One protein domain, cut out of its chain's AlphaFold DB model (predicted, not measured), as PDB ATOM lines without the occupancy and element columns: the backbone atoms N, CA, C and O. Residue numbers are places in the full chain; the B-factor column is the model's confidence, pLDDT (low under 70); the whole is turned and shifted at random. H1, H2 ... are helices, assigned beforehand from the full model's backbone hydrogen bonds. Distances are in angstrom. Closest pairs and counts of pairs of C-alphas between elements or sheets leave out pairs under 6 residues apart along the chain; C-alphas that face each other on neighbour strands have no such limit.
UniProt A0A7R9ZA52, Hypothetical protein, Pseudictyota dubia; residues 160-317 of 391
ATOM      1  N   ASN A 160      38.508 -34.823   1.434       74.88
ATOM      2  CA  ASN A 160      37.518 -34.037   2.169       74.88
ATOM      3  C   ASN A 160      38.074 -33.404   3.458       74.88
ATOM      4  O   ASN A 160      37.579 -32.352   3.866       74.88
ATOM      5  N   ILE A 161      39.115 -33.972   4.077       66.12
ATOM      6  CA  ILE A 161      39.742 -33.403   5.286       66.12
ATOM      7  C   ILE A 161      40.448 -32.101   4.942       66.12
ATOM      8  O   ILE A 161      40.198 -31.079   5.572       66.12
ATOM      9  N   PHE A 162      41.307 -32.121   3.920       65.06
ATOM     10  CA  PHE A 162      42.051 -30.933   3.504       65.06
ATOM     11  C   PHE A 162      41.123 -29.837   2.996       65.06
ATOM     12  O   PHE A 162      41.388 -28.659   3.222       65.06
ATOM     13  N   LYS A 163      40.011 -30.219   2.363       75.88
ATOM     14  CA  LYS A 163      38.994 -29.273   1.916       75.88
ATOM     15  C   LYS A 163      38.236 -28.642   3.084       75.88
ATOM     16  O   LYS A 163      38.131 -27.423   3.110       75.88
ATOM     17  N   LYS A 164      37.809 -29.427   4.084       68.38
ATOM     18  CA  LYS A 164      37.215 -28.899   5.329       68.38
ATOM     19  C   LYS A 164      38.193 -28.011   6.092       68.38
ATOM     20  O   LYS A 164      37.808 -26.954   6.570       68.38
ATOM     21  N   LEU A 165      39.465 -28.409   6.155       60.62
ATOM     22  CA  LEU A 165      40.524 -27.623   6.777       60.62
ATOM     23  C   LEU A 165      40.699 -26.282   6.053       60.62
ATOM     24  O   LEU A 165      40.720 -25.244   6.701       60.62
ATOM     25  N   ALA A 166      40.781 -26.297   4.719       68.94
ATOM     26  CA  ALA A 166      40.915 -25.098   3.896       68.94
ATOM     27  C   ALA A 166      39.674 -24.193   3.964       68.94
ATOM     28  O   ALA A 166      39.818 -22.972   4.024       68.94
ATOM     29  N   GLU A 167      38.469 -24.769   3.995       73.00
ATOM     30  CA  GLU A 167      37.217 -24.031   4.193       73.00
ATOM     31  C   GLU A 167      37.180 -23.341   5.564       73.00
ATOM     32  O   GLU A 167      36.714 -22.202   5.643       73.00
ATOM     33  N   ASP A 168      37.772 -23.942   6.601       64.06
ATOM     34  CA  ASP A 168      37.871 -23.350   7.943       64.06
ATOM     35  C   ASP A 168      38.796 -22.111   8.008       64.06
ATOM     36  O   ASP A 168      38.692 -21.302   8.934       64.06
ATOM     37  N   PHE A 169      39.659 -21.908   7.000       61.66
ATOM     38  CA  PHE A 169      40.464 -20.686   6.813       61.66
ATOM     39  C   PHE A 169      39.758 -19.602   5.978       61.66
ATOM     40  O   PHE A 169      40.273 -18.486   5.860       61.66
ATOM     41  N   THR A 170      38.593 -19.891   5.393       72.00
ATOM     42  CA  THR A 170      37.797 -18.895   4.657       72.00
ATOM     43  C   THR A 170      36.801 -18.190   5.584       72.00
ATOM     44  O   THR A 170      36.435 -18.707   6.635       72.00
ATOM     45  N   SER A 171      36.312 -17.003   5.208       63.88
ATOM     46  CA  SER A 171      35.420 -16.180   6.052       63.88
ATOM     47  C   SER A 171      34.063 -16.816   6.400       63.88
ATOM     48  O   SER A 171      33.308 -16.231   7.174       63.88
ATOM     49  N   LYS A 172      33.750 -17.987   5.834       73.06
ATOM     50  CA  LYS A 172      32.521 -18.754   6.084       73.06
ATOM     51  C   LYS A 172      32.715 -19.959   7.017       73.06
ATOM     52  O   LYS A 172      31.721 -20.600   7.339       73.06
ATOM     53  N   GLY A 173      33.950 -20.280   7.406       67.69
ATOM     54  CA  GLY A 173      34.256 -21.386   8.315       67.69
ATOM     55  C   GLY A 173      33.976 -21.054   9.782       67.69
ATOM     56  O   GLY A 173      33.872 -19.885  10.158       67.69
ATOM     57  N   ASP A 174      33.920 -22.083  10.629       64.56
ATOM     58  CA  ASP A 174      33.634 -21.967  12.067       64.56
ATOM     59  C   ASP A 174      34.784 -21.294  12.848       64.56
ATOM     60  O   ASP A 174      34.672 -21.046  14.053       64.56
ATOM     61  N   GLN A 175      35.909 -21.003  12.177       69.50
ATOM     62  CA  GLN A 175      37.134 -20.400  12.720       69.50
ATOM     63  C   GLN A 175      37.672 -21.124  13.963       69.50
ATOM     64  O   GLN A 175      38.508 -20.577  14.686       69.50
ATOM     65  N   LYS A 176      37.216 -22.348  14.250       63.62
ATOM     66  CA  LYS A 176      37.601 -23.098  15.451       63.62
ATOM     67  C   LYS A 176      39.074 -23.460  15.382       63.62
ATOM     68  O   LYS A 176      39.803 -23.216  16.344       63.62
ATOM     69  N   ILE A 177      39.527 -23.911  14.213       62.38
ATOM     70  CA  ILE A 177      40.933 -24.232  13.968       62.38
ATOM     71  C   ILE A 177      41.772 -22.956  13.957       62.38
ATOM     72  O   ILE A 177      42.817 -22.908  14.600       62.38
ATOM     73  N   LEU A 178      41.290 -21.878  13.333       64.62
ATOM     74  CA  LEU A 178      41.985 -20.588  13.335       64.62
ATOM     75  C   LEU A 178      42.128 -20.004  14.749       64.62
ATOM     76  O   LEU A 178      43.162 -19.433  15.089       64.62
ATOM     77  N   ARG A 179      41.112 -20.178  15.602       68.06
ATOM     78  CA  ARG A 179      41.121 -19.763  17.009       68.06
ATOM     79  C   ARG A 179      42.034 -20.655  17.850       68.06
ATOM     80  O   ARG A 179      42.719 -20.136  18.729       68.06
ATOM     81  N   ALA A 180      42.072 -21.962  17.589       65.69
ATOM     82  CA  ALA A 180      43.002 -22.884  18.236       65.69
ATOM     83  C   ALA A 180      44.453 -22.549  17.858       65.69
ATOM     84  O   ALA A 180      45.272 -22.303  18.742       65.69
ATOM     85  N   ILE A 181      44.741 -22.410  16.560       66.00
ATOM     86  CA  ILE A 181      46.042 -21.972  16.041       66.00
ATOM     87  C   ILE A 181      46.398 -20.593  16.595       66.00
ATOM     88  O   ILE A 181      47.524 -20.401  17.035       66.00
ATOM     89  N   GLY A 182      45.451 -19.653  16.637       67.69
ATOM     90  CA  GLY A 182      45.651 -18.314  17.189       67.69
ATOM     91  C   GLY A 182      46.033 -18.341  18.668       67.69
ATOM     92  O   GLY A 182      46.970 -17.658  19.067       67.69
ATOM     93  N   ARG A 183      45.385 -19.180  19.487       66.88
ATOM     94  CA  ARG A 183      45.759 -19.367  20.901       66.88
ATOM     95  C   ARG A 183      47.169 -19.931  21.033       66.88
ATOM     96  O   ARG A 183      47.958 -19.410  21.819       66.88
ATOM     97  N   THR A 184      47.513 -20.937  20.237       63.94
ATOM     98  CA  THR A 184      48.843 -21.550  20.297       63.94
ATOM     99  C   THR A 184      49.928 -20.631  19.729       63.94
ATOM    100  O   THR A 184      51.033 -20.583  20.260       63.94
ATOM    101  N   ALA A 185      49.614 -19.833  18.707       63.88
ATOM    102  CA  ALA A 185      50.494 -18.804  18.166       63.88
ATOM    103  C   ALA A 185      50.757 -17.700  19.196       63.88
ATOM    104  O   ALA A 185      51.903 -17.293  19.350       63.88
ATOM    105  N   THR A 186      49.743 -17.270  19.955       67.88
ATOM    106  CA  THR A 186      49.917 -16.308  21.055       67.88
ATOM    107  C   THR A 186      50.805 -16.874  22.162       67.88
ATOM    108  O   THR A 186      51.694 -16.176  22.645       67.88
ATOM    109  N   VAL A 187      50.630 -18.150  22.528       65.94
ATOM    110  CA  VAL A 187      51.514 -18.829  23.491       65.94
ATOM    111  C   VAL A 187      52.948 -18.890  22.956       65.94
ATOM    112  O   VAL A 187      53.877 -18.501  23.655       65.94
ATOM    113  N   ASN A 188      53.144 -19.285  21.698       66.44
ATOM    114  CA  ASN A 188      54.473 -19.357  21.088       66.44
ATOM    115  C   ASN A 188      55.122 -17.976  20.922       66.44
ATOM    116  O   ASN A 188      56.321 -17.848  21.146       66.44
ATOM    117  N   ALA A 189      54.349 -16.936  20.602       63.72
ATOM    118  CA  ALA A 189      54.822 -15.556  20.568       63.72
ATOM    119  C   ALA A 189      55.263 -15.098  21.963       63.72
ATOM    120  O   ALA A 189      56.339 -14.518  22.103       63.72
ATOM    121  N   ALA A 190      54.492 -15.431  23.005       66.12
ATOM    122  CA  ALA A 190      54.872 -15.154  24.386       66.12
ATOM    123  C   ALA A 190      56.172 -15.876  24.773       66.12
ATOM    124  O   ALA A 190      57.043 -15.249  25.376       66.12
ATOM    125  N   VAL A 191      56.347 -17.145  24.378       65.94
ATOM    126  CA  VAL A 191      57.597 -17.897  24.600       65.94
ATOM    127  C   VAL A 191      58.759 -17.328  23.770       65.94
ATOM    128  O   VAL A 191      59.887 -17.287  24.252       65.94
ATOM    129  N   MET A 192      58.517 -16.839  22.552       65.00
ATOM    130  CA  MET A 192      59.570 -16.281  21.695       65.00
ATOM    131  C   MET A 192      60.064 -14.921  22.205       65.00
ATOM    132  O   MET A 192      61.270 -14.706  22.308       65.00
ATOM    133  N   VAL A 193      59.145 -14.030  22.600       66.50
ATOM    134  CA  VAL A 193      59.472 -12.752  23.267       66.50
ATOM    135  C   VAL A 193      60.276 -13.016  24.537       66.50
ATOM    136  O   VAL A 193      61.283 -12.375  24.804       66.50
ATOM    137  N   THR A 194      59.863 -14.028  25.280       66.38
ATOM    138  CA  THR A 194      60.518 -14.528  26.483       66.38
ATOM    139  C   THR A 194      61.931 -15.081  26.244       66.38
ATOM    140  O   THR A 194      62.847 -14.845  27.035       66.38
ATOM    141  N   ALA A 195      62.127 -15.839  25.164       64.88
ATOM    142  CA  ALA A 195      63.439 -16.347  24.788       64.88
ATOM    143  C   ALA A 195      64.367 -15.181  24.416       64.88
ATOM    144  O   ALA A 195      65.538 -15.182  24.797       64.88
ATOM    145  N   ALA A 196      63.820 -14.153  23.759       66.44
ATOM    146  CA  ALA A 196      64.541 -12.930  23.423       66.44
ATOM    147  C   ALA A 196      64.886 -12.060  24.651       66.44
ATOM    148  O   ALA A 196      65.879 -11.338  24.609       66.44
ATOM    149  N   THR A 197      64.124 -12.136  25.751       74.38
ATOM    150  CA  THR A 197      64.347 -11.329  26.968       74.38
ATOM    151  C   THR A 197      65.210 -11.998  28.045       74.38
ATOM    152  O   THR A 197      65.429 -11.395  29.094       74.38
ATOM    153  N   GLY A 198      65.769 -13.193  27.800       54.34
ATOM    154  CA  GLY A 198      66.818 -13.766  28.662       54.34
ATOM    155  C   GLY A 198      66.451 -15.033  29.446       54.34
ATOM    156  O   GLY A 198      66.906 -15.213  30.572       54.34
ATOM    157  N   GLY A 199      65.664 -15.940  28.860       54.41
ATOM    158  CA  GLY A 199      65.611 -17.365  29.244       54.41
ATOM    159  C   GLY A 199      64.812 -17.720  30.505       54.41
ATOM    160  O   GLY A 199      64.130 -18.744  30.508       54.41
ATOM    161  N   ALA A 200      64.804 -16.879  31.542       57.16
ATOM    162  CA  ALA A 200      64.055 -17.145  32.778       57.16
ATOM    163  C   ALA A 200      62.528 -17.104  32.575       57.16
ATOM    164  O   ALA A 200      61.784 -17.816  33.245       57.16
ATOM    165  N   ALA A 201      62.051 -16.323  31.604       56.78
ATOM    166  CA  ALA A 201      60.630 -16.237  31.299       56.78
ATOM    167  C   ALA A 201      60.102 -17.475  30.536       56.78
ATOM    168  O   ALA A 201      58.893 -17.598  30.367       56.78
ATOM    169  N   GLY A 202      60.971 -18.402  30.079       58.03
ATOM    170  CA  GLY A 202      60.621 -19.555  29.219       58.03
ATOM    171  C   GLY A 202      59.496 -20.417  29.782       58.03
ATOM    172  O   GLY A 202      58.610 -20.875  29.059       58.03
ATOM    173  N   ALA A 203      59.500 -20.563  31.105       60.88
ATOM    174  CA  ALA A 203      58.477 -21.281  31.846       60.88
ATOM    175  C   ALA A 203      57.100 -20.600  31.777       60.88
ATOM    176  O   ALA A 203      56.090 -21.292  31.825       60.88
ATOM    177  N   ILE A 204      57.033 -19.272  31.622       68.31
ATOM    178  CA  ILE A 204      55.777 -18.509  31.646       68.31
ATOM    179  C   ILE A 204      54.884 -18.913  30.480       68.31
ATOM    180  O   ILE A 204      53.706 -19.165  30.693       68.31
ATOM    181  N   GLY A 205      55.417 -19.048  29.266       66.75
ATOM    182  CA  GLY A 205      54.577 -19.419  28.127       66.75
ATOM    183  C   GLY A 205      54.049 -20.857  28.211       66.75
ATOM    184  O   GLY A 205      52.877 -21.092  27.921       66.75
ATOM    185  N   PHE A 206      54.853 -21.804  28.710       67.75
ATOM    186  CA  PHE A 206      54.367 -23.158  29.015       67.75
ATOM    187  C   PHE A 206      53.321 -23.155  30.132       67.75
ATOM    188  O   PHE A 206      52.329 -23.874  30.032       67.75
ATOM    189  N   LEU A 207      53.498 -22.320  31.159       73.88
ATOM    190  CA  LEU A 207      52.520 -22.148  32.232       73.88
ATOM    191  C   LEU A 207      51.221 -21.524  31.718       73.88
ATOM    192  O   LEU A 207      50.153 -22.011  32.063       73.88
ATOM    193  N   THR A 208      51.274 -20.504  30.860       76.62
ATOM    194  CA  THR A 208      50.079 -19.887  30.268       76.62
ATOM    195  C   THR A 208      49.348 -20.864  29.346       76.62
ATOM    196  O   THR A 208      48.130 -21.002  29.446       76.62
ATOM    197  N   GLY A 209      50.070 -21.592  28.487       68.06
ATOM    198  CA  GLY A 209      49.479 -22.632  27.635       68.06
ATOM    199  C   GLY A 209      48.887 -23.790  28.446       68.06
ATOM    200  O   GLY A 209      47.779 -24.255  28.160       68.06
ATOM    201  N   GLY A 210      49.588 -24.200  29.506       74.81
ATOM    202  CA  GLY A 210      49.118 -25.182  30.476       74.81
ATOM    203  C   GLY A 210      47.866 -24.713  31.211       74.81
ATOM    204  O   GLY A 210      46.906 -25.467  31.289       74.81
ATOM    205  N   ALA A 211      47.817 -23.457  31.659       79.81
ATOM    206  CA  ALA A 211      46.668 -22.883  32.357       79.81
ATOM    207  C   ALA A 211      45.421 -22.800  31.463       79.81
ATOM    208  O   ALA A 211      44.327 -23.148  31.903       79.81
ATOM    209  N   ILE A 212      45.570 -22.404  30.193       78.06
ATOM    210  CA  ILE A 212      44.448 -22.383  29.237       78.06
ATOM    211  C   ILE A 212      43.920 -23.801  28.993       78.06
ATOM    212  O   ILE A 212      42.708 -24.013  28.957       78.06
ATOM    213  N   THR A 213      44.818 -24.774  28.840       77.50
ATOM    214  CA  THR A 213      44.437 -26.178  28.637       77.50
ATOM    215  C   THR A 213      43.772 -26.755  29.885       77.50
ATOM    216  O   THR A 213      42.719 -27.376  29.783       77.50
ATOM    217  N   ALA A 214      44.338 -26.495  31.065       77.12
ATOM    218  CA  ALA A 214      43.790 -26.915  32.347       77.12
ATOM    219  C   ALA A 214      42.401 -26.319  32.588       77.12
ATOM    220  O   ALA A 214      41.536 -27.014  33.109       77.12
ATOM    221  N   LYS A 215      42.147 -25.078  32.145       84.38
ATOM    222  CA  LYS A 215      40.808 -24.483  32.206       84.38
ATOM    223  C   LYS A 215      39.794 -25.262  31.362       84.38
ATOM    224  O   LYS A 215      38.719 -25.555  31.863       84.38
ATOM    225  N   ARG A 216      40.133 -25.643  30.123       72.94
ATOM    226  CA  ARG A 216      39.232 -26.447  29.266       72.94
ATOM    227  C   ARG A 216      39.021 -27.853  29.818       72.94
ATOM    228  O   ARG A 216      37.907 -28.357  29.789       72.94
ATOM    229  N   LEU A 217      40.079 -28.455  30.360       80.25
ATOM    230  CA  LEU A 217      39.987 -29.742  31.041       80.25
ATOM    231  C   LEU A 217      39.065 -29.645  32.265       80.25
ATOM    232  O   LEU A 217      38.213 -30.503  32.450       80.25
ATOM    233  N   GLY A 218      39.194 -28.580  33.061       82.81
ATOM    234  CA  GLY A 218      38.338 -28.312  34.215       82.81
ATOM    235  C   GLY A 218      36.880 -28.067  33.829       82.81
ATOM    236  O   GLY A 218      35.995 -28.641  34.446       82.81
ATOM    237  N   GLU A 219      36.623 -27.283  32.778       85.12
ATOM    238  CA  GLU A 219      35.271 -27.094  32.231       85.12
ATOM    239  C   GLU A 219      34.672 -28.420  31.730       85.12
ATOM    240  O   GLU A 219      33.491 -28.668  31.959       85.12
ATOM    241  N   GLY A 220      35.469 -29.296  31.109       80.44
ATOM    242  CA  GLY A 220      35.026 -30.637  30.707       80.44
ATOM    243  C   GLY A 220      34.669 -31.527  31.900       80.44
ATOM    244  O   GLY A 220      33.623 -32.166  31.887       80.44
ATOM    245  N   VAL A 221      35.492 -31.512  32.956       86.94
ATOM    246  CA  VAL A 221      35.246 -32.260  34.204       86.94
ATOM    247  C   VAL A 221      34.005 -31.751  34.937       86.94
ATOM    248  O   VAL A 221      33.223 -32.553  35.421       86.94
ATOM    249  N   ILE A 222      33.795 -30.435  35.006       92.00
ATOM    250  CA  ILE A 222      32.629 -29.850  35.693       92.00
ATOM    251  C   ILE A 222      31.315 -30.201  34.981       92.00
ATOM    252  O   ILE A 222      30.282 -30.320  35.633       92.00
ATOM    253  N   ASN A 223      31.345 -30.348  33.656       91.31
ATOM    254  CA  ASN A 223      30.160 -30.651  32.854       91.31
ATOM    255  C   ASN A 223      29.974 -32.154  32.571       91.31
ATOM    256  O   ASN A 223      29.084 -32.493  31.793       91.31
ATOM    257  N   ASP A 224      30.807 -33.033  33.149       90.06
ATOM    258  CA  ASP A 224      30.842 -34.478  32.862       90.06
ATOM    259  C   ASP A 224      30.902 -34.807  31.351       90.06
ATOM    260  O   ASP A 224      30.360 -35.806  30.873       90.06
ATOM    261  N   ASP A 225      31.585 -33.965  30.566       88.50
ATOM    262  CA  ASP A 225      31.765 -34.176  29.127       88.50
ATOM    263  C   ASP A 225      33.053 -34.970  28.869       88.50
ATOM    264  O   ASP A 225      34.130 -34.424  28.595       88.50
ATOM    265  N   GLU A 226      32.943 -36.297  28.955       86.81
ATOM    266  CA  GLU A 226      34.049 -37.229  28.699       86.81
ATOM    267  C   GLU A 226      34.704 -37.015  27.320       86.81
ATOM    268  O   GLU A 226      35.912 -37.238  27.163       86.81
ATOM    269  N   LYS A 227      33.942 -36.533  26.322       83.25
ATOM    270  CA  LYS A 227      34.454 -36.246  24.974       83.25
ATOM    271  C   LYS A 227      35.390 -35.041  24.999       83.25
ATOM    272  O   LYS A 227      36.499 -35.135  24.463       83.25
ATOM    273  N   GLU A 228      35.000 -33.943  25.638       82.94
ATOM    274  CA  GLU A 228      35.865 -32.760  25.778       82.94
ATOM    275  C   GLU A 228      37.110 -33.053  26.631       82.94
ATOM    276  O   GLU A 228      38.206 -32.582  26.302       82.94
ATOM    277  N   ILE A 229      36.996 -33.893  27.668       86.81
ATOM    278  CA  ILE A 229      38.141 -34.319  28.492       86.81
ATOM    279  C   ILE A 229      39.144 -35.121  27.653       86.81
ATOM    280  O   ILE A 229      40.331 -34.775  27.608       86.81
ATOM    281  N   ALA A 230      38.680 -36.160  26.951       87.00
ATOM    282  CA  ALA A 230      39.537 -37.009  26.123       87.00
ATOM    283  C   ALA A 230      40.215 -36.206  25.005       87.00
ATOM    284  O   ALA A 230      41.417 -36.347  24.759       87.00
ATOM    285  N   LYS A 231      39.462 -35.305  24.370       87.88
ATOM    286  CA  LYS A 231      39.954 -34.426  23.309       87.88
ATOM    287  C   LYS A 231      41.023 -33.460  23.811       87.88
ATOM    288  O   LYS A 231      42.072 -33.321  23.176       87.88
ATOM    289  N   SER A 232      40.799 -32.842  24.967       84.81
ATOM    290  CA  SER A 232      41.754 -31.929  25.604       84.81
ATOM    291  C   SER A 232      43.052 -32.643  25.981       84.81
ATOM    292  O   SER A 232      44.143 -32.145  25.688       84.81
ATOM    293  N   LEU A 233      42.945 -33.836  26.578       87.81
ATOM    294  CA  LEU A 233      44.091 -34.639  27.002       87.81
ATOM    295  C   LEU A 233      44.921 -35.130  25.806       87.81
ATOM    296  O   LEU A 233      46.150 -34.994  25.798       87.81
ATOM    297  N   ALA A 234      44.258 -35.670  24.781       89.88
ATOM    298  CA  ALA A 234      44.913 -36.129  23.559       89.88
ATOM    299  C   ALA A 234      45.621 -34.970  22.843       89.88
ATOM    300  O   ALA A 234      46.781 -35.098  22.451       89.88
ATOM    301  N   THR A 235      44.961 -33.813  22.760       88.56
ATOM    302  CA  THR A 235      45.519 -32.608  22.134       88.56
ATOM    303  C   THR A 235      46.745 -32.098  22.871       88.56
ATOM    304  O   THR A 235      47.778 -31.832  22.255       88.56
ATOM    305  N   TYR A 236      46.670 -32.002  24.196       87.94
ATOM    306  CA  TYR A 236      47.780 -31.520  25.009       87.94
ATOM    307  C   TYR A 236      48.989 -32.459  24.967       87.94
ATOM    308  O   TYR A 236      50.123 -32.004  24.788       87.94
ATOM    309  N   SER A 237      48.753 -33.766  25.101       90.06
ATOM    310  CA  SER A 237      49.816 -34.774  25.073       90.06
ATOM    311  C   SER A 237      50.493 -34.847  23.703       90.06
ATOM    312  O   SER A 237      51.723 -34.785  23.641       90.06
ATOM    313  N   CYS A 238      49.722 -34.868  22.608       91.81
ATOM    314  CA  CYS A 238      50.272 -34.871  21.251       91.81
ATOM    315  C   CYS A 238      51.041 -33.583  20.941       91.81
ATOM    316  O   CYS A 238      52.164 -33.653  20.440       91.81
ATOM    317  N   ALA A 239      50.488 -32.416  21.282       88.69
ATOM    318  CA  ALA A 239      51.159 -31.138  21.056       88.69
ATOM    319  C   ALA A 239      52.482 -31.039  21.834       88.69
ATOM    320  O   ALA A 239      53.501 -30.616  21.284       88.69
ATOM    321  N   THR A 240      52.489 -31.469  23.098       88.75
ATOM    322  CA  THR A 240      53.685 -31.421  23.949       88.75
ATOM    323  C   THR A 240      54.751 -32.396  23.459       88.75
ATOM    324  O   THR A 240      55.904 -32.000  23.273       88.75
ATOM    325  N   ALA A 241      54.374 -33.648  23.183       92.56
ATOM    326  CA  ALA A 241      55.299 -34.667  22.698       92.56
ATOM    327  C   ALA A 241      55.911 -34.279  21.343       92.56
ATOM    328  O   ALA A 241      57.130 -34.340  21.176       92.56
ATOM    329  N   ALA A 242      55.089 -33.807  20.399       93.12
ATOM    330  CA  ALA A 242      55.562 -33.373  19.088       93.12
ATOM    331  C   ALA A 242      56.446 -32.122  19.163       93.12
ATOM    332  O   ALA A 242      57.388 -31.998  18.376       93.12
ATOM    333  N   SER A 243      56.180 -31.209  20.102       90.69
ATOM    334  CA  SER A 243      57.019 -30.026  20.315       90.69
ATOM    335  C   SER A 243      58.402 -30.411  20.838       90.69
ATOM    336  O   SER A 243      59.412 -30.038  20.238       90.69
ATOM    337  N   VAL A 244      58.463 -31.243  21.884       90.81
ATOM    338  CA  VAL A 244      59.734 -31.718  22.458       90.81
ATOM    339  C   VAL A 244      60.524 -32.537  21.436       90.81
ATOM    340  O   VAL A 244      61.719 -32.298  21.251       90.81
ATOM    341  N   ALA A 245      59.863 -33.452  20.722       95.19
ATOM    342  CA  ALA A 245      60.497 -34.234  19.664       95.19
ATOM    343  C   ALA A 245      61.022 -33.336  18.531       95.19
ATOM    344  O   ALA A 245      62.159 -33.506  18.091       95.19
ATOM    345  N   GLY A 246      60.241 -32.338  18.104       91.56
ATOM    346  CA  GLY A 246      60.636 -31.381  17.068       91.56
ATOM    347  C   GLY A 246      61.868 -30.562  17.454       91.56
ATOM    348  O   GLY A 246      62.793 -30.435  16.646       91.56
ATOM    349  N   GLN A 247      61.927 -30.068  18.697       93.56
ATOM    350  CA  GLN A 247      63.092 -29.343  19.220       93.56
ATOM    351  C   GLN A 247      64.324 -30.244  19.304       93.56
ATOM    352  O   GLN A 247      65.402 -29.848  18.861       93.56
ATOM    353  N   ALA A 248      64.173 -31.457  19.838       93.12
ATOM    354  CA  ALA A 248      65.282 -32.390  20.011       93.12
ATOM    355  C   ALA A 248      65.881 -32.820  18.663       93.12
ATOM    356  O   ALA A 248      67.092 -32.710  18.464       93.12
ATOM    357  N   VAL A 249      65.037 -33.244  17.716       95.81
ATOM    358  CA  VAL A 249      65.475 -33.698  16.387       95.81
ATOM    359  C   VAL A 249      66.100 -32.549  15.598       95.81
ATOM    360  O   VAL A 249      67.192 -32.698  15.053       95.81
ATOM    361  N   THR A 250      65.462 -31.376  15.576       95.00
ATOM    362  CA  THR A 250      65.984 -30.215  14.838       95.00
ATOM    363  C   THR A 250      67.260 -29.669  15.470       95.00
ATOM    364  O   THR A 250      68.193 -29.320  14.752       95.00
ATOM    365  N   GLY A 251      67.335 -29.628  16.802       91.25
ATOM    366  CA  GLY A 251      68.536 -29.214  17.524       91.25
ATOM    367  C   GLY A 251      69.710 -30.149  17.245       91.25
ATOM    368  O   GLY A 251      70.801 -29.678  16.922       91.25
ATOM    369  N   ALA A 252      69.475 -31.464  17.279       93.19
ATOM    370  CA  ALA A 252      70.485 -32.461  16.936       93.19
ATOM    371  C   ALA A 252      70.945 -32.338  15.474       93.19
ATOM    372  O   ALA A 252      72.148 -32.347  15.212       93.19
ATOM    373  N   LEU A 253      70.016 -32.150  14.528       94.69
ATOM    374  CA  LEU A 253      70.341 -31.938  13.111       94.69
ATOM    375  C   LEU A 253      71.155 -30.653  12.896       94.69
ATOM    376  O   LEU A 253      72.158 -30.672  12.183       94.69
ATOM    377  N   MET A 254      70.763 -29.542  13.522       93.69
ATOM    378  CA  MET A 254      71.439 -28.250  13.356       93.69
ATOM    379  C   MET A 254      72.842 -28.238  13.971       93.69
ATOM    380  O   MET A 254      73.764 -27.676  13.378       93.69
ATOM    381  N   LEU A 255      73.025 -28.882  15.126       90.44
ATOM    382  CA  LEU A 255      74.340 -28.997  15.762       90.44
ATOM    383  C   LEU A 255      75.238 -30.019  15.054       90.44
ATOM    384  O   LEU A 255      76.428 -29.768  14.896       90.44
ATOM    385  N   GLY A 256      74.679 -31.152  14.620       92.50
ATOM    386  CA  GLY A 256      75.444 -32.254  14.039       92.50
ATOM    387  C   GLY A 256      75.801 -32.065  12.564       92.50
ATOM    388  O   GLY A 256      76.945 -32.284  12.183       92.50
ATOM    389  N   LEU A 257      74.836 -31.667  11.728       91.25
ATOM    390  CA  LEU A 257      75.023 -31.604  10.271       91.25
ATOM    391  C   LEU A 257      75.363 -30.204   9.778       91.25
ATOM    392  O   LEU A 257      76.216 -30.049   8.910       91.25
ATOM    393  N   ALA A 258      74.676 -29.188  10.302       87.56
ATOM    394  CA  ALA A 258      74.835 -27.826   9.800       87.56
ATOM    395  C   ALA A 258      76.015 -27.085  10.448       87.56
ATOM    396  O   ALA A 258      76.405 -26.029   9.955       87.56
ATOM    397  N   GLY A 259      76.559 -27.600  11.561       90.94
ATOM    398  CA  GLY A 259      77.561 -26.886  12.355       90.94
ATOM    399  C   GLY A 259      77.070 -25.501  12.789       90.94
ATOM    400  O   GLY A 259      77.865 -24.568  12.920       90.94
ATOM    401  N   ALA A 260      75.751 -25.339  12.939       90.75
ATOM    402  CA  ALA A 260      75.151 -24.058  13.261       90.75
ATOM    403  C   ALA A 260      75.584 -23.621  14.664       90.75
ATOM    404  O   ALA A 260      75.740 -24.437  15.576       90.75
ATOM    405  N   SER A 261      75.752 -22.314  14.861       91.56
ATOM    406  CA  SER A 261      76.039 -21.784  16.191       91.56
ATOM    407  C   SER A 261      74.881 -22.097  17.145       91.56
ATOM    408  O   SER A 261      73.714 -22.081  16.747       91.56
ATOM    409  N   LEU A 262      75.200 -22.358  18.418       90.12
ATOM    410  CA  LEU A 262      74.216 -22.690  19.459       90.12
ATOM    411  C   LEU A 262      72.981 -21.758  19.471       90.12
ATOM    412  O   LEU A 262      71.871 -22.282  19.562       90.12
ATOM    413  N   PRO A 263      73.109 -20.420  19.317       89.00
ATOM    414  CA  PRO A 263      71.942 -19.536  19.287       89.00
ATOM    415  C   PRO A 263      71.043 -19.753  18.064       89.00
ATOM    416  O   PRO A 263      69.820 -19.758  18.191       89.00
ATOM    417  N   VAL A 264      71.637 -19.962  16.885       88.25
ATOM    418  CA  VAL A 264      70.887 -20.177  15.639       88.25
ATOM    419  C   VAL A 264      70.209 -21.543  15.664       88.25
ATOM    420  O   VAL A 264      69.016 -21.637  15.380       88.25
ATOM    421  N   ALA A 265      70.932 -22.585  16.082       90.44
ATOM    422  CA  ALA A 265      70.373 -23.923  16.256       90.44
ATOM    423  C   ALA A 265      69.207 -23.917  17.257       90.44
ATOM    424  O   ALA A 265      68.162 -24.500  16.980       90.44
ATOM    425  N   GLY A 266      69.356 -23.203  18.380       88.00
ATOM    426  CA  GLY A 266      68.309 -23.051  19.388       88.00
ATOM    427  C   GLY A 266      67.059 -22.354  18.853       88.00
ATOM    428  O   GLY A 266      65.955 -22.853  19.056       88.00
ATOM    429  N   ALA A 267      67.216 -21.247  18.119       88.69
ATOM    430  CA  ALA A 267      66.088 -20.518  17.537       88.69
ATOM    431  C   ALA A 267      65.316 -21.361  16.507       88.69
ATOM    432  O   ALA A 267      64.083 -21.382  16.521       88.69
ATOM    433  N   VAL A 268      66.031 -22.092  15.646       90.19
ATOM    434  CA  VAL A 268      65.406 -22.951  14.630       90.19
ATOM    435  C   VAL A 268      64.736 -24.163  15.273       90.19
ATOM    436  O   VAL A 268      63.586 -24.457  14.955       90.19
ATOM    437  N   ALA A 269      65.406 -24.829  16.217       92.19
ATOM    438  CA  ALA A 269      64.830 -25.953  16.949       92.19
ATOM    439  C   ALA A 269      63.555 -25.550  17.692       92.19
ATOM    440  O   ALA A 269      62.541 -26.240  17.596       92.19
ATOM    441  N   PHE A 270      63.590 -24.400  18.367       88.56
ATOM    442  CA  PHE A 270      62.433 -23.832  19.041       88.56
ATOM    443  C   PHE A 270      61.274 -23.577  18.068       88.56
ATOM    444  O   PHE A 270      60.161 -24.046  18.310       88.56
ATOM    445  N   GLY A 271      61.546 -22.912  16.939       90.69
ATOM    446  CA  GLY A 271      60.541 -22.639  15.911       90.69
ATOM    447  C   GLY A 271      59.905 -23.912  15.346       90.69
ATOM    448  O   GLY A 271      58.680 -24.002  15.263       90.69
ATOM    449  N   VAL A 272      60.716 -24.924  15.020       93.00
ATOM    450  CA  VAL A 272      60.205 -26.208  14.514       93.00
ATOM    451  C   VAL A 272      59.366 -26.926  15.565       93.00
ATOM    452  O   VAL A 272      58.291 -27.408  15.225       93.00
ATOM    453  N   GLY A 273      59.791 -26.938  16.831       90.25
ATOM    454  CA  GLY A 273      59.004 -27.503  17.930       90.25
ATOM    455  C   GLY A 273      57.642 -26.839  18.113       90.25
ATOM    456  O   GLY A 273      56.617 -27.501  18.254       90.25
ATOM    457  N   CYS A 274      57.606 -25.510  18.060       88.19
ATOM    458  CA  CYS A 274      56.359 -24.757  18.131       88.19
ATOM    459  C   CYS A 274      55.401 -25.119  16.987       88.19
ATOM    460  O   CYS A 274      54.217 -25.363  17.232       88.19
ATOM    461  N   CYS A 275      55.908 -25.187  15.753       90.00
ATOM    462  CA  CYS A 275      55.114 -25.567  14.589       90.00
ATOM    463  C   CYS A 275      54.643 -27.028  14.668       90.00
ATOM    464  O   CYS A 275      53.459 -27.289  14.464       90.00
ATOM    465  N   SER A 276      55.528 -27.968  15.018       92.81
ATOM    466  CA  SER A 276      55.177 -29.388  15.135       92.81
ATOM    467  C   SER A 276      54.144 -29.629  16.233       92.81
ATOM    468  O   SER A 276      53.210 -30.400  16.021       92.81
ATOM    469  N   GLY A 277      54.252 -28.932  17.368       89.19
ATOM    470  CA  GLY A 277      53.269 -28.994  18.447       89.19
ATOM    471  C   GLY A 277      51.883 -28.497  18.025       89.19
ATOM    472  O   GLY A 277      50.891 -29.175  18.288       89.19
ATOM    473  N   ILE A 278      51.805 -27.361  17.316       86.38
ATOM    474  CA  ILE A 278      50.533 -26.844  16.772       86.38
ATOM    475  C   ILE A 278      49.903 -27.861  15.826       86.38
ATOM    476  O   ILE A 278      48.724 -28.191  15.964       86.38
ATOM    477  N   THR A 279      50.683 -28.353  14.862       90.12
ATOM    478  CA  THR A 279      50.186 -29.288  13.853       90.12
ATOM    479  C   THR A 279      49.728 -30.596  14.491       90.12
ATOM    480  O   THR A 279      48.637 -31.067  14.177       90.12
ATOM    481  N   ALA A 280      50.504 -31.159  15.420       92.19
ATOM    482  CA  ALA A 280      50.131 -32.386  16.116       92.19
ATOM    483  C   ALA A 280      48.869 -32.208  16.965       92.19
ATOM    484  O   ALA A 280      47.995 -33.066  16.909       92.19
ATOM    485  N   GLY A 281      48.737 -31.086  17.683       87.75
ATOM    486  CA  GLY A 281      47.538 -30.780  18.466       87.75
ATOM    487  C   GLY A 281      46.279 -30.692  17.597       87.75
ATOM    488  O   GLY A 281      45.270 -31.332  17.895       87.75
ATOM    489  N   ALA A 282      46.351 -29.970  16.476       87.62
ATOM    490  CA  ALA A 282      45.227 -29.862  15.545       87.62
ATOM    491  C   ALA A 282      44.846 -31.224  14.932       87.62
ATOM    492  O   ALA A 282      43.666 -31.560  14.834       87.62
ATOM    493  N   LEU A 283      45.841 -32.036  14.553       89.62
ATOM    494  CA  LEU A 283      45.605 -33.368  13.994       89.62
ATOM    495  C   LEU A 283      45.039 -34.349  15.029       89.62
ATOM    496  O   LEU A 283      44.187 -35.170  14.682       89.62
ATOM    497  N   SER A 284      45.470 -34.273  16.290       90.25
ATOM    498  CA  SER A 284      44.929 -35.130  17.349       90.25
ATOM    499  C   SER A 284      43.477 -34.800  17.672       90.25
ATOM    500  O   SER A 284      42.691 -35.721  17.864       90.25
ATOM    501  N   GLU A 285      43.093 -33.519  17.653       86.19
ATOM    502  CA  GLU A 285      41.694 -33.107  17.815       86.19
ATOM    503  C   GLU A 285      40.821 -33.703  16.701       86.19
ATOM    504  O   GLU A 285      39.800 -34.326  16.990       86.19
ATOM    505  N   TRP A 286      41.278 -33.627  15.446       87.81
ATOM    506  CA  TRP A 286      40.565 -34.212  14.306       87.81
ATOM    507  C   TRP A 286      40.461 -35.747  14.379       87.81
ATOM    508  O   TRP A 286      39.438 -36.340  14.027       87.81
ATOM    509  N   THR A 287      41.518 -36.396  14.870       90.69
ATOM    510  CA  THR A 287      41.560 -37.855  15.036       90.69
ATOM    511  C   THR A 287      40.592 -38.315  16.124       90.69
ATOM    512  O   THR A 287      39.848 -39.270  15.910       90.69
ATOM    513  N   VAL A 288      40.558 -37.623  17.268       89.56
ATOM    514  CA  VAL A 288      39.636 -37.942  18.368       89.56
ATOM    515  C   VAL A 288      38.185 -37.727  17.947       89.56
ATOM    516  O   VAL A 288      37.360 -38.602  18.204       89.56
ATOM    517  N   ASP A 289      37.879 -36.634  17.241       87.50
ATOM    518  CA  ASP A 289      36.528 -36.397  16.716       87.50
ATOM    519  C   ASP A 289      36.093 -37.532  15.775       87.50
ATOM    520  O   ASP A 289      35.022 -38.107  15.953       87.50
ATOM    521  N   SER A 290      36.966 -37.945  14.851       87.31
ATOM    522  CA  SER A 290      36.668 -39.026  13.902       87.31
ATOM    523  C   SER A 290      36.444 -40.381  14.587       87.31
ATOM    524  O   SER A 290      35.556 -41.142  14.194       87.31
ATOM    525  N   VAL A 291      37.236 -40.703  15.617       91.06
ATOM    526  CA  VAL A 291      37.102 -41.962  16.372       91.06
ATOM    527  C   VAL A 291      35.821 -41.970  17.204       91.06
ATOM    528  O   VAL A 291      35.109 -42.976  17.205       91.06
ATOM    529  N   LEU A 292      35.496 -40.862  17.874       89.38
ATOM    530  CA  LEU A 292      34.286 -40.753  18.691       89.38
ATOM    531  C   LEU A 292      33.017 -40.767  17.839       89.38
ATOM    532  O   LEU A 292      32.059 -41.456  18.190       89.38
ATOM    533  N   ASP A 293      33.019 -40.083  16.697       88.50
ATOM    534  CA  ASP A 293      31.881 -40.090  15.780       88.50
ATOM    535  C   ASP A 293      31.671 -41.491  15.183       88.50
ATOM    536  O   ASP A 293      30.541 -41.974  15.086       88.50
ATOM    537  N   ARG A 294      32.757 -42.214  14.870       89.75
ATOM    538  CA  ARG A 294      32.674 -43.612  14.424       89.75
ATOM    539  C   ARG A 294      32.165 -44.550  15.521       89.75
ATOM    540  O   ARG A 294      31.345 -45.417  15.230       89.75
ATOM    541  N   ALA A 295      32.619 -44.383  16.762       88.12
ATOM    542  CA  ALA A 295      32.146 -45.176  17.897       88.12
ATOM    543  C   ALA A 295      30.653 -44.939  18.169       88.12
ATOM    544  O   ALA A 295      29.909 -45.895  18.392       88.12
ATOM    545  N   ARG A 296      30.198 -43.685  18.072       89.50
ATOM    546  CA  ARG A 296      28.782 -43.326  18.192       89.50
ATOM    547  C   ARG A 296      27.937 -43.968  17.090       89.50
ATOM    548  O   ARG A 296      26.950 -44.629  17.396       89.50
ATOM    549  N   ASN A 297      28.371 -43.860  15.835       90.44
ATOM    550  CA  ASN A 297      27.672 -44.465  14.697       90.44
ATOM    551  C   ASN A 297      27.611 -46.001  14.777       90.44
ATOM    552  O   ASN A 297      26.691 -46.607  14.231       90.44
ATOM    553  N   ASN A 298      28.585 -46.643  15.429       87.81
ATOM    554  CA  ASN A 298      28.560 -48.086  15.662       87.81
ATOM    555  C   ASN A 298      27.571 -48.467  16.775       87.81
ATOM    556  O   ASN A 298      26.801 -49.405  16.589       87.81
ATOM    557  N   ARG A 299      27.527 -47.708  17.881       85.25
ATOM    558  CA  ARG A 299      26.554 -47.931  18.965       85.25
ATOM    559  C   ARG A 299      25.110 -47.750  18.510       85.25
ATOM    560  O   ARG A 299      24.240 -48.446  19.003       85.25
ATOM    561  N   GLU A 300      24.840 -46.854  17.564       85.69
ATOM    562  CA  GLU A 300      23.483 -46.670  17.023       85.69
ATOM    563  C   GLU A 300      23.021 -47.842  16.135       85.69
ATOM    564  O   GLU A 300      21.820 -48.033  15.952       85.69
ATOM    565  N   LYS A 301      23.945 -48.664  15.616       80.88
ATOM    566  CA  LYS A 301      23.622 -49.840  14.787       80.88
ATOM    567  C   LYS A 301      23.458 -51.130  15.585       80.88
ATOM    568  O   LYS A 301      22.770 -52.035  15.126       80.88
ATOM    569  N   GLU A 302      24.074 -51.214  16.757       66.62
ATOM    570  CA  GLU A 302      24.045 -52.409  17.597       66.62
ATOM    571  C   GLU A 302      22.668 -52.762  18.190       66.62
ATOM    572  O   GLU A 302      22.363 -53.954  18.232       66.62
ATOM    573  N   PRO A 303      21.772 -51.822  18.562       58.12
ATOM    574  CA  PRO A 303      20.534 -52.231  19.204       58.12
ATOM    575  C   PRO A 303      19.617 -52.951  18.198       58.12
ATOM    576  O   PRO A 303      18.947 -53.902  18.580       58.12
ATOM    577  N   GLN A 304      19.658 -52.636  16.890       55.78
ATOM    578  CA  GLN A 304      18.735 -53.258  15.924       55.78
ATOM    579  C   GLN A 304      18.870 -54.763  15.742       55.78
ATOM    580  O   GLN A 304      17.877 -55.439  15.471       55.78
ATOM    581  N   HIS A 305      20.061 -55.295  15.965       59.84
ATOM    582  CA  HIS A 305      20.295 -56.709  15.758       59.84
ATOM    583  C   HIS A 305      19.807 -57.565  16.933       59.84
ATOM    584  O   HIS A 305      19.404 -58.705  16.722       59.84
ATOM    585  N   GLU A 306      19.786 -57.032  18.159       70.56
ATOM    586  CA  GLU A 306      19.358 -57.808  19.327       70.56
ATOM    587  C   GLU A 306      17.842 -58.063  19.304       70.56
ATOM    588  O   GLU A 306      17.414 -59.206  19.463       70.56
ATOM    589  N   TYR A 307      17.027 -57.059  18.957       69.94
ATOM    590  CA  TYR A 307      15.577 -57.261  18.833       69.94
ATOM    591  C   TYR A 307      15.143 -58.009  17.563       69.94
ATOM    592  O   TYR A 307      14.132 -58.712  17.598       69.94
ATOM    593  N   GLU A 308      15.891 -57.940  16.455       74.69
ATOM    594  CA  GLU A 308      15.627 -58.827  15.309       74.69
ATOM    595  C   GLU A 308      15.971 -60.288  15.620       74.69
ATOM    596  O   GLU A 308      15.264 -61.196  15.172       74.69
ATOM    597  N   MET A 309      17.016 -60.537  16.414       75.12
ATOM    598  CA  MET A 309      17.384 -61.894  16.811       75.12
ATOM    599  C   MET A 309      16.387 -62.483  17.820       75.12
ATOM    600  O   MET A 309      16.106 -63.682  17.757       75.12
ATOM    601  N   GLU A 310      15.800 -61.665  18.699       79.44
ATOM    602  CA  GLU A 310      14.705 -62.105  19.575       79.44
ATOM    603  C   GLU A 310      13.399 -62.379  18.810       79.44
ATOM    604  O   GLU A 310      12.782 -63.421  19.044       79.44
ATOM    605  N   ASP A 311      13.009 -61.544  17.835       82.19
ATOM    606  CA  ASP A 311      11.830 -61.815  16.983       82.19
ATOM    607  C   ASP A 311      12.036 -63.081  16.124       82.19
ATOM    608  O   ASP A 311      11.112 -63.878  15.936       82.19
ATOM    609  N   MET A 312      13.263 -63.330  15.645       82.19
ATOM    610  CA  MET A 312      13.598 -64.573  14.938       82.19
ATOM    611  C   MET A 312      13.584 -65.805  15.850       82.19
ATOM    612  O   MET A 312      13.122 -66.862  15.414       82.19
ATOM    613  N   LYS A 313      14.039 -65.698  17.104       85.69
ATOM    614  CA  LYS A 313      13.938 -66.804  18.073       85.69
ATOM    615  C   LYS A 313      12.483 -67.118  18.417       85.69
ATOM    616  O   LYS A 313      12.117 -68.291  18.398       85.69
ATOM    617  N   ALA A 314      11.648 -66.100  18.636       82.38
ATOM    618  CA  ALA A 314      10.225 -66.289  18.914       82.38
ATOM    619  C   ALA A 314       9.504 -67.014  17.761       82.38
ATOM    620  O   ALA A 314       8.801 -67.997  17.990       82.38
ATOM    621  N   LYS A 315       9.755 -66.606  16.510       81.44
ATOM    622  CA  LYS A 315       9.167 -67.258  15.325       81.44
ATOM    623  C   LYS A 315       9.687 -68.674  15.081       81.44
ATOM    624  O   LYS A 315       8.934 -69.530  14.620       81.44
ATOM    625  N   ASN A 316      10.962 -68.947  15.365       81.50
ATOM    626  CA  ASN A 316      11.492 -70.308  15.245       81.50
ATOM    627  C   ASN A 316      10.946 -71.244  16.328       81.50
ATOM    628  O   ASN A 316      10.761 -72.425  16.049       81.50
ATOM    629  N   GLN A 317      10.660 -70.733  17.528       79.19
ATOM    630  CA  GLN A 317      10.079 -71.538  18.599       79.19
ATOM    631  C   GLN A 317       8.605 -71.883  18.321       79.19
ATOM    632  O   GLN A 317       8.223 -73.040  18.461       79.19
TER     633      GLN A 317
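AT A GLANCE: This is residues 160 to 317 of the 391 residues of the protein "Hypothetical protein" of Pseudictyota dubia (UniProt A0A7R9ZA52). Four helices, H2 to H5, run up and down in a bundle, and a long arm, residues 293 to 317, sticks out from it with the last part of H5 and H6. H4 and H5 pack closely, H2 and H3 join them over shorter stretches, and the small H1 sits off to one side at the beginning of H2. The printed part has 158 residues with six named helices, H1 to H6 in chain order, no named strand, and is all helix. It is only just loose, close to extended, with a radius of gyration of the C-alphas of 22.1 A and spans of 82 by 37 by 31 A.

IN THESE COORDINATES: H1, residues 160 to 168, begins at C-alpha 160 (37.518, -34.037, 2.169). H2 is residues 176 to 196, 29.9 A long, and H3 residues 202 to 222, 30.5 A. H4, residues 226 to 256, is 44.2 A long; H5, residues 262 to 299, is 53.9 A. H6, residues 302 to 317, ends at C-alpha 317 (10.079, -71.538, 18.599).

HOW THE PARTS SIT: H4 and H5, a hairpin, touch at a shallow tilt of 29 degrees, opposite ways; their closest C-alphas, Ala 239 and Gly 277, are 4.0 A apart. H3, with residues 213 to 221 alone, touches H4, closest at C-alphas 220 and 229, 5.3 A. H2 touches H3 at C-alphas 191 and 205, 4.9 A, and H5 at C-alphas 188 and 274, 6.4 A. H2 and H4 are apart. H1 touches H2 at C-alphas 168 and 177, 6.8 A. Every O i to N i+4 pair is within hydrogen-bond range in H1, H2, H4 and H5, but 16 of 17 in H3 and 10 of 12 in H6.

THE WHOLE: C-alphas 261 and 317 are farthest apart, 82.7 A. The printed part has no cut and no long link. Confidence is under 70 for 47 residues, among them 173 to 196.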